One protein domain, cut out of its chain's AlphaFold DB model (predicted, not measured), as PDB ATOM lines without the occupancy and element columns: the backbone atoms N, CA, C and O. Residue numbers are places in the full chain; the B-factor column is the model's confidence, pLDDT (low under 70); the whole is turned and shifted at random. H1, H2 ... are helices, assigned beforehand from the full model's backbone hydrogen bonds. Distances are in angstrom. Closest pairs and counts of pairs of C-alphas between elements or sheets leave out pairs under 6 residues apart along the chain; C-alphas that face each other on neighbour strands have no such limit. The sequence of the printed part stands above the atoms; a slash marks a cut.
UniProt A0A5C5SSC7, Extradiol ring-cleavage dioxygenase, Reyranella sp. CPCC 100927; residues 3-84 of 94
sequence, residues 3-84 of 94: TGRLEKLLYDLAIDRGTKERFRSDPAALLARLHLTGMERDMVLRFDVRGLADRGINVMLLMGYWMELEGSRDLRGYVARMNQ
ATOM      1  N   THR A   3     157.954 163.951 201.244       72.44
ATOM      2  CA  THR A   3     159.204 163.513 200.593       72.44
ATOM      3  C   THR A   3     158.968 162.794 199.266       72.44
ATOM      4  O   THR A   3     159.469 163.251 198.249       72.44
ATOM      5  N   GLY A   4     158.075 161.799 199.212       84.31
ATOM      6  CA  GLY A   4     157.801 161.079 197.960       84.31
ATOM      7  C   GLY A   4     157.194 161.939 196.836       84.31
ATOM      8  O   GLY A   4     157.414 161.667 195.660       84.31
ATOM      9  N   ARG A   5     156.456 163.011 197.162       89.31
ATOM     10  CA  ARG A   5     155.922 163.957 196.162       89.31
ATOM     11  C   ARG A   5     156.998 164.916 195.668       89.31
ATOM     12  O   ARG A   5     157.023 165.226 194.481       89.31
ATOM     13  N   LEU A   6     157.860 165.374 196.572       92.75
ATOM     14  CA  LEU A   6     158.986 166.237 196.234       92.75
ATOM     15  C   LEU A   6     160.021 165.487 195.389       92.75
ATOM     16  O   LEU A   6     160.444 165.997 194.360       92.75
ATOM     17  N   GLU A   7     160.353 164.248 195.755       93.69
ATOM     18  CA  GLU A   7     161.220 163.373 194.959       93.69
ATOM     19  C   GLU A   7     160.626 163.092 193.582       93.69
ATOM     20  O   GLU A   7     161.325 163.236 192.582       93.69
ATOM     21  N   LYS A   8     159.325 162.770 193.508       94.25
ATOM     22  CA  LYS A   8     158.639 162.587 192.224       94.25
ATOM     23  C   LYS A   8     158.708 163.848 191.363       94.25
ATOM     24  O   LYS A   8     159.020 163.752 190.183       94.25
ATOM     25  N   LEU A   9     158.439 165.019 191.938       95.75
ATOM     26  CA  LEU A   9     158.550 166.284 191.214       95.75
ATOM     27  C   LEU A   9     159.969 166.489 190.673       95.75
ATOM     28  O   LEU A   9     160.122 166.832 189.509       95.75
ATOM     29  N   LEU A  10     160.999 166.291 191.498       96.31
ATOM     30  CA  LEU A  10     162.393 166.482 191.086       96.31
ATOM     31  C   LEU A  10     162.819 165.473 190.013       96.31
ATOM     32  O   LEU A  10     163.550 165.833 189.095       96.31
ATOM     33  N   TYR A  11     162.312 164.243 190.085       95.75
ATOM     34  CA  TYR A  11     162.474 163.247 189.032       95.75
ATOM     35  C   TYR A  11     161.811 163.684 187.719       95.75
ATOM     36  O   TYR A  11     162.471 163.706 186.680       95.75
ATOM     37  N   ASP A  12     160.545 164.108 187.761       96.19
ATOM     38  CA  ASP A  12     159.822 164.600 186.581       96.19
ATOM     39  C   ASP A  12     160.529 165.835 185.988       96.19
ATOM     40  O   ASP A  12     160.691 165.954 184.778       96.19
ATOM     41  N   LEU A  13     161.038 166.731 186.833       95.88
ATOM     42  CA  LEU A  13     161.826 167.893 186.419       95.88
ATOM     43  C   LEU A  13     163.193 167.528 185.822       95.88
ATOM     44  O   LEU A  13     163.734 168.317 185.051       95.88
ATOM     45  N   ALA A  14     163.743 166.354 186.128       93.88
ATOM     46  CA  ALA A  14     164.956 165.858 185.491       93.88
ATOM     47  C   ALA A  14     164.650 165.223 184.118       93.88
ATOM     48  O   ALA A  14     165.333 165.492 183.128       93.88
ATOM     49  N   ILE A  15     163.596 164.410 184.002       94.31
ATOM     50  CA  ILE A  15     163.420 163.565 182.809       94.31
ATOM     51  C   ILE A  15     162.241 163.940 181.903       94.31
ATOM     52  O   ILE A  15     162.329 163.746 180.691       94.31
ATOM     53  N   ASP A  16     161.167 164.526 182.432       96.44
ATOM     54  CA  ASP A  16     159.948 164.802 181.673       96.44
ATOM     55  C   ASP A  16     159.979 166.195 181.033       96.44
ATOM     56  O   ASP A  16     160.015 167.237 181.695       96.44
ATOM     57  N   ARG A  17     159.942 166.231 179.699       94.56
ATOM     58  CA  ARG A  17     160.003 167.482 178.937       94.56
ATOM     59  C   ARG A  17     158.810 168.395 179.227       94.56
ATOM     60  O   ARG A  17     159.011 169.599 179.372       94.56
ATOM     61  N   GLY A  18     157.602 167.842 179.342       96.56
ATOM     62  CA  GLY A  18     156.394 168.641 179.567       96.56
ATOM     63  C   GLY A  18     156.404 169.333 180.930       96.56
ATOM     64  O   GLY A  18     156.059 170.510 181.047       96.56
ATOM     65  N   THR A  19     156.863 168.632 181.963       95.88
ATOM     66  CA  THR A  19     157.022 169.173 183.315       95.88
ATOM     67  C   THR A  19     158.104 170.248 183.354       95.88
ATOM     68  O   THR A  19     157.873 171.308 183.937       95.88
ATOM     69  N   LYS A  20     159.226 170.055 182.646       95.62
ATOM     70  CA  LYS A  20     160.260 171.091 182.478       95.62
ATOM     71  C   LYS A  20     159.733 172.350 181.788       95.62
ATOM     72  O   LYS A  20     160.017 173.456 182.236       95.62
ATOM     73  N   GLU A  21     158.967 172.211 180.708       95.69
ATOM     74  CA  GLU A  21     158.368 173.350 179.993       95.69
ATOM     75  C   GLU A  21     157.376 174.116 180.879       95.69
ATOM     76  O   GLU A  21     157.451 175.340 180.969       95.69
ATOM     77  N   ARG A  22     156.515 173.406 181.619       95.94
ATOM     78  CA  ARG A  22     155.600 174.024 182.593       95.94
ATOM     79  C   ARG A  22     156.347 174.753 183.702       95.94
ATOM     80  O   ARG A  22     155.972 175.867 184.042       95.94
ATOM     81  N   PHE A  23     157.412 174.149 184.227       95.94
ATOM     82  CA  PHE A  23     158.241 174.766 185.256       95.94
ATOM     83  C   PHE A  23     158.933 176.036 184.751       95.94
ATOM     84  O   PHE A  23     158.979 177.024 185.468       95.94
ATOM     85  N   ARG A  24     159.435 176.050 183.510       93.75
ATOM     86  CA  ARG A  24     160.039 177.259 182.923       93.75
ATOM     87  C   ARG A  24     159.013 178.350 182.616       93.75
ATOM     88  O   ARG A  24     159.357 179.522 182.683       93.75
ATOM     89  N   SER A  25     157.787 177.969 182.261       96.31
ATOM     90  CA  SER A  25     156.719 178.918 181.935       96.31
ATOM     91  C   SER A  25     156.120 179.578 183.174       96.31
ATOM     92  O   SER A  25     155.946 180.791 183.185       96.31
ATOM     93  N   ASP A  26     155.747 178.786 184.180       95.69
ATOM     94  CA  ASP A  26     155.169 179.280 185.429       95.69
ATOM     95  C   ASP A  26     155.425 178.265 186.558       95.69
ATOM     96  O   ASP A  26     154.604 177.372 186.827       95.69
ATOM     97  N   PRO A  27     156.589 178.357 187.226       94.44
ATOM     98  CA  PRO A  27     156.943 177.405 188.265       94.44
ATOM     99  C   PRO A  27     156.033 177.563 189.487       94.44
ATOM    100  O   PRO A  27     155.689 176.569 190.122       94.44
ATOM    101  N   ALA A  28     155.571 178.779 189.801       92.94
ATOM    102  CA  ALA A  28     154.682 179.016 190.932       92.94
ATOM    103  C   ALA A  28     153.323 178.329 190.728       92.94
ATOM    104  O   ALA A  28     152.855 177.629 191.629       92.94
ATOM    105  N   ALA A  29     152.722 178.448 189.538       93.50
ATOM    106  CA  ALA A  29     151.468 177.769 189.222       93.50
ATOM    107  C   ALA A  29     151.619 176.242 189.200       93.50
ATOM    108  O   ALA A  29     150.742 175.536 189.705       93.50
ATOM    109  N   LEU A  30     152.728 175.713 188.668       94.81
ATOM    110  CA  LEU A  30     153.001 174.273 188.709       94.81
ATOM    111  C   LEU A  30     153.078 173.766 190.158       94.81
ATOM    112  O   LEU A  30     152.417 172.787 190.506       94.81
ATOM    113  N   LEU A  31     153.843 174.451 191.012       93.75
ATOM    114  CA  LEU A  31     154.052 174.064 192.409       93.75
ATOM    115  C   LEU A  31     152.819 174.293 193.296       93.75
ATOM    116  O   LEU A  31     152.621 173.554 194.262       93.75
ATOM    117  N   ALA A  32     151.970 175.275 192.979       90.62
ATOM    118  CA  ALA A  32     150.721 175.536 193.698       90.62
ATOM    119  C   ALA A  32     149.724 174.373 193.585       90.62
ATOM    120  O   ALA A  32     148.985 174.099 194.530       90.62
ATOM    121  N   ARG A  33     149.743 173.652 192.456       89.94
ATOM    122  CA  ARG A  33     148.916 172.452 192.226       89.94
ATOM    123  C   ARG A  33     149.406 171.235 193.004       89.94
ATOM    124  O   ARG A  33     148.689 170.244 193.108       89.94
ATOM    125  N   LEU A  34     150.623 171.298 193.537       87.88
ATOM    126  CA  LEU A  34     151.197 170.255 194.365       87.88
ATOM    127  C   LEU A  34     150.962 170.595 195.835       87.88
ATOM    128  O   LEU A  34     151.142 171.728 196.288       87.88
ATOM    129  N   HIS A  35     150.613 169.577 196.608       87.38
ATOM    130  CA  HIS A  35     150.489 169.649 198.063       87.38
ATOM    131  C   HIS A  35     151.878 169.667 198.744       87.38
ATOM    132  O   HIS A  35     152.175 168.834 199.603       87.38
ATOM    133  N   LEU A  36     152.741 170.579 198.299       89.56
ATOM    134  CA  LEU A  36     154.022 170.918 198.909       89.56
ATOM    135  C   LEU A  36     153.807 171.992 199.974       89.56
ATOM    136  O   LEU A  36     152.938 172.858 199.836       89.56
ATOM    137  N   THR A  37     154.615 171.949 201.023       91.00
ATOM    138  CA  THR A  37     154.703 173.044 201.995       91.00
ATOM    139  C   THR A  37     155.264 174.298 201.322       91.00
ATOM    140  O   THR A  37     155.978 174.207 200.323       91.00
ATOM    141  N   GLY A  38     154.979 175.484 201.874       90.75
ATOM    142  CA  GLY A  38     155.545 176.737 201.349       90.75
ATOM    143  C   GLY A  38     157.073 176.692 201.269       90.75
ATOM    144  O   GLY A  38     157.657 177.100 200.272       90.75
ATOM    145  N   MET A  39     157.706 176.066 202.258       91.06
ATOM    146  CA  MET A  39     159.152 175.908 202.300       91.06
ATOM    147  C   MET A  39     159.700 174.975 201.212       91.06
ATOM    148  O   MET A  39     160.704 175.295 200.584       91.06
ATOM    149  N   GLU A  40     159.049 173.839 200.948       92.75
ATOM    150  CA  GLU A  40     159.443 172.954 199.841       92.75
ATOM    151  C   GLU A  40     159.304 173.667 198.490       92.75
ATOM    152  O   GLU A  40     160.158 173.504 197.619       92.75
ATOM    153  N   ARG A  41     158.263 174.494 198.319       94.38
ATOM    154  CA  ARG A  41     158.099 175.308 197.107       94.38
ATOM    155  C   ARG A  41     159.236 176.312 196.964       94.38
ATOM    156  O   ARG A  41     159.848 176.364 195.902       94.38
ATOM    157  N   ASP A  42     159.563 177.043 198.025       94.75
ATOM    158  CA  ASP A  42     160.659 178.016 198.010       94.75
ATOM    159  C   ASP A  42     162.008 177.362 197.700       94.75
ATOM    160  O   ASP A  42     162.791 177.909 196.924       94.75
ATOM    161  N   MET A  43     162.265 176.167 198.234       95.31
ATOM    162  CA  MET A  43     163.487 175.421 197.928       95.31
ATOM    163  C   MET A  43     163.605 175.077 196.445       95.31
ATOM    164  O   MET A  43     164.672 175.252 195.859       95.31
ATOM    165  N   VAL A  44     162.513 174.631 195.821       95.31
ATOM    166  CA  VAL A  44     162.490 174.317 194.385       95.31
ATOM    167  C   VAL A  44     162.541 175.590 193.531       95.31
ATOM    168  O   VAL A  44     163.152 175.596 192.471       95.31
ATOM    169  N   LEU A  45     161.943 176.700 193.960       94.56
ATOM    170  CA  LEU A  45     162.005 177.956 193.204       94.56
ATOM    171  C   LEU A  45     163.396 178.595 193.239       94.56
ATOM    172  O   LEU A  45     163.820 179.223 192.273       94.56
ATOM    173  N   ARG A  46     164.110 178.438 194.356       94.31
ATOM    174  CA  ARG A  46     165.411 179.074 194.603       94.31
ATOM    175  C   ARG A  46     166.599 178.154 194.322       94.31
ATOM    176  O   ARG A  46     167.720 178.509 194.687       94.31
ATOM    177  N   PHE A  47     166.360 176.979 193.737       95.00
ATOM    178  CA  PHE A  47     167.381 175.952 193.516       95.00
ATOM    179  C   PHE A  47     168.186 175.659 194.799       95.00
ATOM    180  O   PHE A  47     169.419 175.578 194.799       95.00
ATOM    181  N   ASP A  48     167.491 175.523 195.936       95.69
ATOM    182  CA  ASP A  48     168.093 175.212 197.234       95.69
ATOM    183  C   ASP A  48     168.447 173.731 197.365       95.69
ATOM    184  O   ASP A  48     167.932 173.010 198.217       95.69
ATOM    185  N   VAL A  49     169.352 173.269 196.501       95.31
ATOM    186  CA  VAL A  49     169.785 171.867 196.461       95.31
ATOM    187  C   VAL A  49     170.393 171.412 197.785       95.31
ATOM    188  O   VAL A  49     170.214 170.255 198.153       95.31
ATOM    189  N   ARG A  50     171.014 172.316 198.559       95.81
ATOM    190  CA  ARG A  50     171.483 171.980 199.905       95.81
ATOM    191  C   ARG A  50     170.320 171.715 200.858       95.81
ATOM    192  O   ARG A  50     170.290 170.667 201.487       95.81
ATOM    193  N   GLY A  51     169.349 172.621 200.936       94.88
ATOM    194  CA  GLY A  51     168.191 172.449 201.809       94.88
ATOM    195  C   GLY A  51     167.297 171.265 201.424       94.88
ATOM    196  O   GLY A  51     166.690 170.640 202.296       94.88
ATOM    197  N   LEU A  52     167.257 170.911 200.136       94.50
ATOM    198  CA  LEU A  52     166.627 169.680 199.653       94.50
ATOM    199  C   LEU A  52     167.429 168.432 200.063       94.50
ATOM    200  O   LEU A  52     166.838 167.439 200.483       94.50
ATOM    201  N   ALA A  53     168.762 168.473 199.993       94.75
ATOM    202  CA  ALA A  53     169.618 167.374 200.441       94.75
ATOM    203  C   ALA A  53     169.532 167.152 201.959       94.75
ATOM    204  O   ALA A  53     169.423 166.011 202.400       94.75
ATOM    205  N   ASP A  54     169.491 168.227 202.753       93.81
ATOM    206  CA  ASP A  54     169.327 168.161 204.213       93.81
ATOM    207  C   ASP A  54     167.974 167.519 204.611       93.81
ATOM    208  O   ASP A  54     167.832 166.983 205.708       93.81
ATOM    209  N   ARG A  55     166.988 167.505 203.699       91.50
ATOM    210  CA  ARG A  55     165.694 166.802 203.837       91.50
ATOM    211  C   ARG A  55     165.724 165.333 203.404       91.50
ATOM    212  O   ARG A  55     164.681 164.681 203.401       91.50
ATOM    213  N   GLY A  56     166.887 164.815 203.022       92.06
ATOM    214  CA  GLY A  56     167.067 163.427 202.598       92.06
ATOM    215  C   GLY A  56     166.724 163.153 201.134       92.06
ATOM    216  O   GLY A  56     166.621 161.989 200.758       92.06
ATOM    217  N   ILE A  57     166.555 164.186 200.298       94.31
ATOM    218  CA  ILE A  57     166.343 163.982 198.861       94.31
ATOM    219  C   ILE A  57     167.601 163.383 198.227       94.31
ATOM    220  O   ILE A  57     168.720 163.840 198.466       94.31
ATOM    221  N   ASN A  58     167.401 162.389 197.361       93.06
ATOM    222  CA  ASN A  58     168.486 161.742 196.638       93.06
ATOM    223  C   ASN A  58     169.324 162.746 195.816       93.06
ATOM    224  O   ASN A  58     168.816 163.464 194.953       93.06
ATOM    225  N   VAL A  59     170.639 162.732 196.041       92.62
ATOM    226  CA  VAL A  59     171.621 163.629 195.408       92.62
ATOM    227  C   VAL A  59     171.598 163.544 193.876       92.62
ATOM    228  O   VAL A  59     171.739 164.566 193.208       92.62
ATOM    229  N   MET A  60     171.354 162.365 193.296       93.69
ATOM    230  CA  MET A  60     171.270 162.216 191.838       93.69
ATOM    231  C   MET A  60     170.047 162.921 191.247       93.69
ATOM    232  O   MET A  60     170.148 163.489 190.159       93.69
ATOM    233  N   LEU A  61     168.915 162.941 191.962       94.69
ATOM    234  CA  LEU A  61     167.734 163.699 191.535       94.69
ATOM    235  C   LEU A  61     168.011 165.201 191.570       94.69
ATOM    236  O   LEU A  61     167.663 165.908 190.629       94.69
ATOM    237  N   LEU A  62     168.690 165.677 192.618       95.56
ATOM    238  CA  LEU A  62     169.078 167.085 192.743       95.56
ATOM    239  C   LEU A  62     170.030 167.519 191.632       95.56
ATOM    240  O   LEU A  62     169.866 168.602 191.076       95.56
ATOM    241  N   MET A  63     170.993 166.663 191.288       95.19
ATOM    242  CA  MET A  63     171.917 166.908 190.187       95.19
ATOM    243  C   MET A  63     171.178 166.974 188.844       95.19
ATOM    244  O   MET A  63     171.394 167.912 188.085       95.19
ATOM    245  N   GLY A  64     170.274 166.030 188.555       94.56
ATOM    246  CA  GLY A  64     169.486 166.039 187.315       94.56
ATOM    247  C   GLY A  64     168.577 167.266 187.198       94.56
ATOM    248  O   GLY A  64     168.573 167.940 186.171       94.56
ATOM    249  N   TYR A  65     167.872 167.601 188.280       95.44
ATOM    250  CA  TYR A  65     167.060 168.813 188.385       95.44
ATOM    251  C   TYR A  65     167.883 170.085 188.109       95.44
ATOM    252  O   TYR A  65     167.465 170.919 187.305       95.44
ATOM    253  N   TRP A  66     169.073 170.209 188.710       95.38
ATOM    254  CA  TRP A  66     169.981 171.333 188.467       95.38
ATOM    255  C   TRP A  66     170.402 171.412 186.998       95.38
ATOM    256  O   TRP A  66     170.181 172.424 186.344       95.38
ATOM    257  N   MET A  67     170.957 170.326 186.458       93.50
ATOM    258  CA  MET A  67     171.492 170.286 185.092       93.50
ATOM    259  C   MET A  67     170.430 170.604 184.031       93.50
ATOM    260  O   MET A  67     170.736 171.147 182.970       93.50
ATOM    261  N   GLU A  68     169.168 170.277 184.297       94.06
ATOM    262  CA  GLU A  68     168.095 170.515 183.344       94.06
ATOM    263  C   GLU A  68     167.523 171.926 183.398       94.06
ATOM    264  O   GLU A  68     167.172 172.467 182.340       94.06
ATOM    265  N   LEU A  69     167.387 172.493 184.595       92.19
ATOM    266  CA  LEU A  69     166.549 173.669 184.838       92.19
ATOM    267  C   LEU A  69     167.306 174.892 185.326       92.19
ATOM    268  O   LEU A  69     166.810 176.000 185.130       92.19
ATOM    269  N   GLU A  70     168.471 174.712 185.937       87.56
ATOM    270  CA  GLU A  70     169.332 175.831 186.282       87.56
ATOM    271  C   GLU A  70     169.982 176.373 184.993       87.56
ATOM    272  O   GLU A  70     170.258 175.629 184.049       87.56
ATOM    273  N   GLY A  71     170.122 177.696 184.898       79.56
ATOM    274  CA  GLY A  71     170.461 178.375 183.646       79.56
ATOM    275  C   GLY A  71     171.860 178.067 183.106       79.56
ATOM    276  O   GLY A  71     172.047 178.102 181.889       79.56
ATOM    277  N   SER A  72     172.829 177.756 183.969       77.06
ATOM    278  CA  SER A  72     174.200 177.415 183.582       77.06
ATOM    279  C   SER A  72     174.356 175.944 183.196       77.06
ATOM    280  O   SER A  72     175.249 175.619 182.410       77.06
ATOM    281  N   ARG A  73     173.460 175.067 183.678       80.44
ATOM    282  CA  ARG A  73     173.410 173.627 183.345       80.44
ATOM    283  C   ARG A  73     174.752 172.924 183.557       80.44
ATOM    284  O   ARG A  73     175.121 172.031 182.794       80.44
ATOM    285  N   ASP A  74     175.503 173.350 184.569       89.00
ATOM    286  CA  ASP A  74     176.861 172.872 184.804       89.00
ATOM    287  C   ASP A  74     177.046 172.244 186.197       89.00
ATOM    288  O   ASP A  74     176.468 172.666 187.202       89.00
ATOM    289  N   LEU A  75     177.898 171.214 186.250       89.12
ATOM    290  CA  LEU A  75     178.158 170.447 187.470       89.12
ATOM    291  C   LEU A  75     178.963 171.243 188.510       89.12
ATOM    292  O   LEU A  75     178.848 170.988 189.709       89.12
ATOM    293  N   ARG A  76     179.780 172.211 188.080       92.38
ATOM    294  CA  ARG A  76     180.581 173.036 188.993       92.38
ATOM    295  C   ARG A  76     179.671 173.957 189.808       92.38
ATOM    296  O   ARG A  76     179.890 174.081 191.011       92.38
ATOM    297  N   GLY A  77     178.650 174.545 189.191       93.31
ATOM    298  CA  GLY A  77     177.605 175.337 189.830       93.31
ATOM    299  C   GLY A  77     176.826 174.513 190.848       93.31
ATOM    300  O   GLY A  77     176.683 174.942 191.994       93.31
ATOM    301  N   TYR A  78     176.439 173.286 190.483       94.12
ATOM    302  CA  TYR A  78     175.787 172.353 191.404       94.12
ATOM    303  C   TYR A  78     176.642 172.077 192.649       94.12
ATOM    304  O   TYR A  78     176.182 172.262 193.777       94.12
ATOM    305  N   VAL A  79     177.909 171.685 192.461       94.56
ATOM    306  CA  VAL A  79     178.834 171.394 193.571       94.56
ATOM    307  C   VAL A  79     179.080 172.638 194.424       94.56
ATOM    308  O   VAL A  79     179.041 172.562 195.653       94.56
ATOM    309  N   ALA A  80     179.291 173.799 193.796       93.81
ATOM    310  CA  ALA A  80     179.462 175.060 194.506       93.81
ATOM    311  C   ALA A  80     178.239 175.366 195.376       93.81
ATOM    312  O   ALA A  80     178.396 175.687 196.553       93.81
ATOM    313  N   ARG A  81     177.028 175.195 194.835       94.12
ATOM    314  CA  ARG A  81     175.782 175.440 195.559       94.12
ATOM    315  C   ARG A  81     175.548 174.448 196.698       94.12
ATOM    316  O   ARG A  81     175.105 174.879 197.762       94.12
ATOM    317  N   MET A  82     175.851 173.164 196.506       93.56
ATOM    318  CA  MET A  82     175.753 172.119 197.540       93.56
ATOM    319  C   MET A  82     176.687 172.370 198.734       93.56
ATOM    320  O   MET A  82     176.354 172.035 199.874       93.56
ATOM    321  N   ASN A  83     177.834 173.006 198.484       93.19
ATOM    322  CA  ASN A  83     178.796 173.391 199.517       93.19
ATOM    323  C   ASN A  83     178.431 174.695 200.249       93.19
ATOM    324  O   ASN A  83     179.093 175.049 201.222       93.19
ATOM    325  N   GLN A  84     177.386 175.406 199.816       92.94
ATOM    326  CA  GLN A  84     176.834 176.549 200.546       92.94
ATOM    327  C   GLN A  84     175.762 176.089 201.545       92.94
ATOM    328  O   GLN A  84     175.115 175.067 201.307       92.94
TER     329      GLN A  84
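What this domain is: This is residues 3 to 84 of the 94 residues of the protein "Extradiol ring-cleavage dioxygenase" of Reyranella sp. CPCC 100927 (UniProt A0A5C5SSC7). Six short helices, H1 to H6, wind round in a compact ring that comes back on itself where H6 crosses H1; H7 packs on H5 and H6 at one end of the longest axis, and H3 lies toward the other end. H2 turns off at a corner from the end of H1. The printed part has 82 residues with seven named helices and no named strand, and is all helix. It is compact, with a radius of gyration of the C-alphas of 11.6 A and spans of 31 by 24 by 17 A.

Where its parts are: H1, residues 3 to 15, begins at C-alpha 3 (159.204, 163.513, 200.593) and is 18.3 A long. H2 is residues 17 to 25, 12.3 A; H3 residues 27 to 32; H4 residues 38 to 45; H5 residues 49 to 54; H6 residues 59 to 69, 15.4 A. H7, residues 75 to 82, ends at C-alpha 82 (175.753, 172.119, 197.540).

How they stand to each other: The hub is H6, touching four helices. It touches H1 at a steep tilt of 47 degrees, the closest C-alphas being those of Ala 14 and Tyr 65, 4.6 A apart. H6 and H2 only just touch, with 3 pairs of C-alphas within 8 A, Lys 20 and Leu 69 closest at 7.2 A. H5 and H6 form a helical hairpin at 21 degrees, closest at C-alphas 49 and 62, 6.1 A. H7 touches H6 at C-alphas 78 and 66, 6.6 A, and H5 at C-alphas 82 and 50, 4.9 A. H4 forms hairpins with H5, closest at C-alphas 43 and 52, 6.8 A, and with H3, closest at C-alphas 41 and 31, 6.3 A. H1 and H2 touch only at the corner, C-alphas 13 and 20 being closest at 5.3 A. H1 and H3 are apart. In H1 to H7 every O i to N i+4 pair is within hydrogen-bond range.

The domain as a whole: The two C-alphas farthest apart, those of Arg 33 and Arg 76, are 31.8 A apart. The printed part has no cut, and its six links between helices are tight. Mean pLDDT of the printed part is 92.8, and no printed residue is under 70.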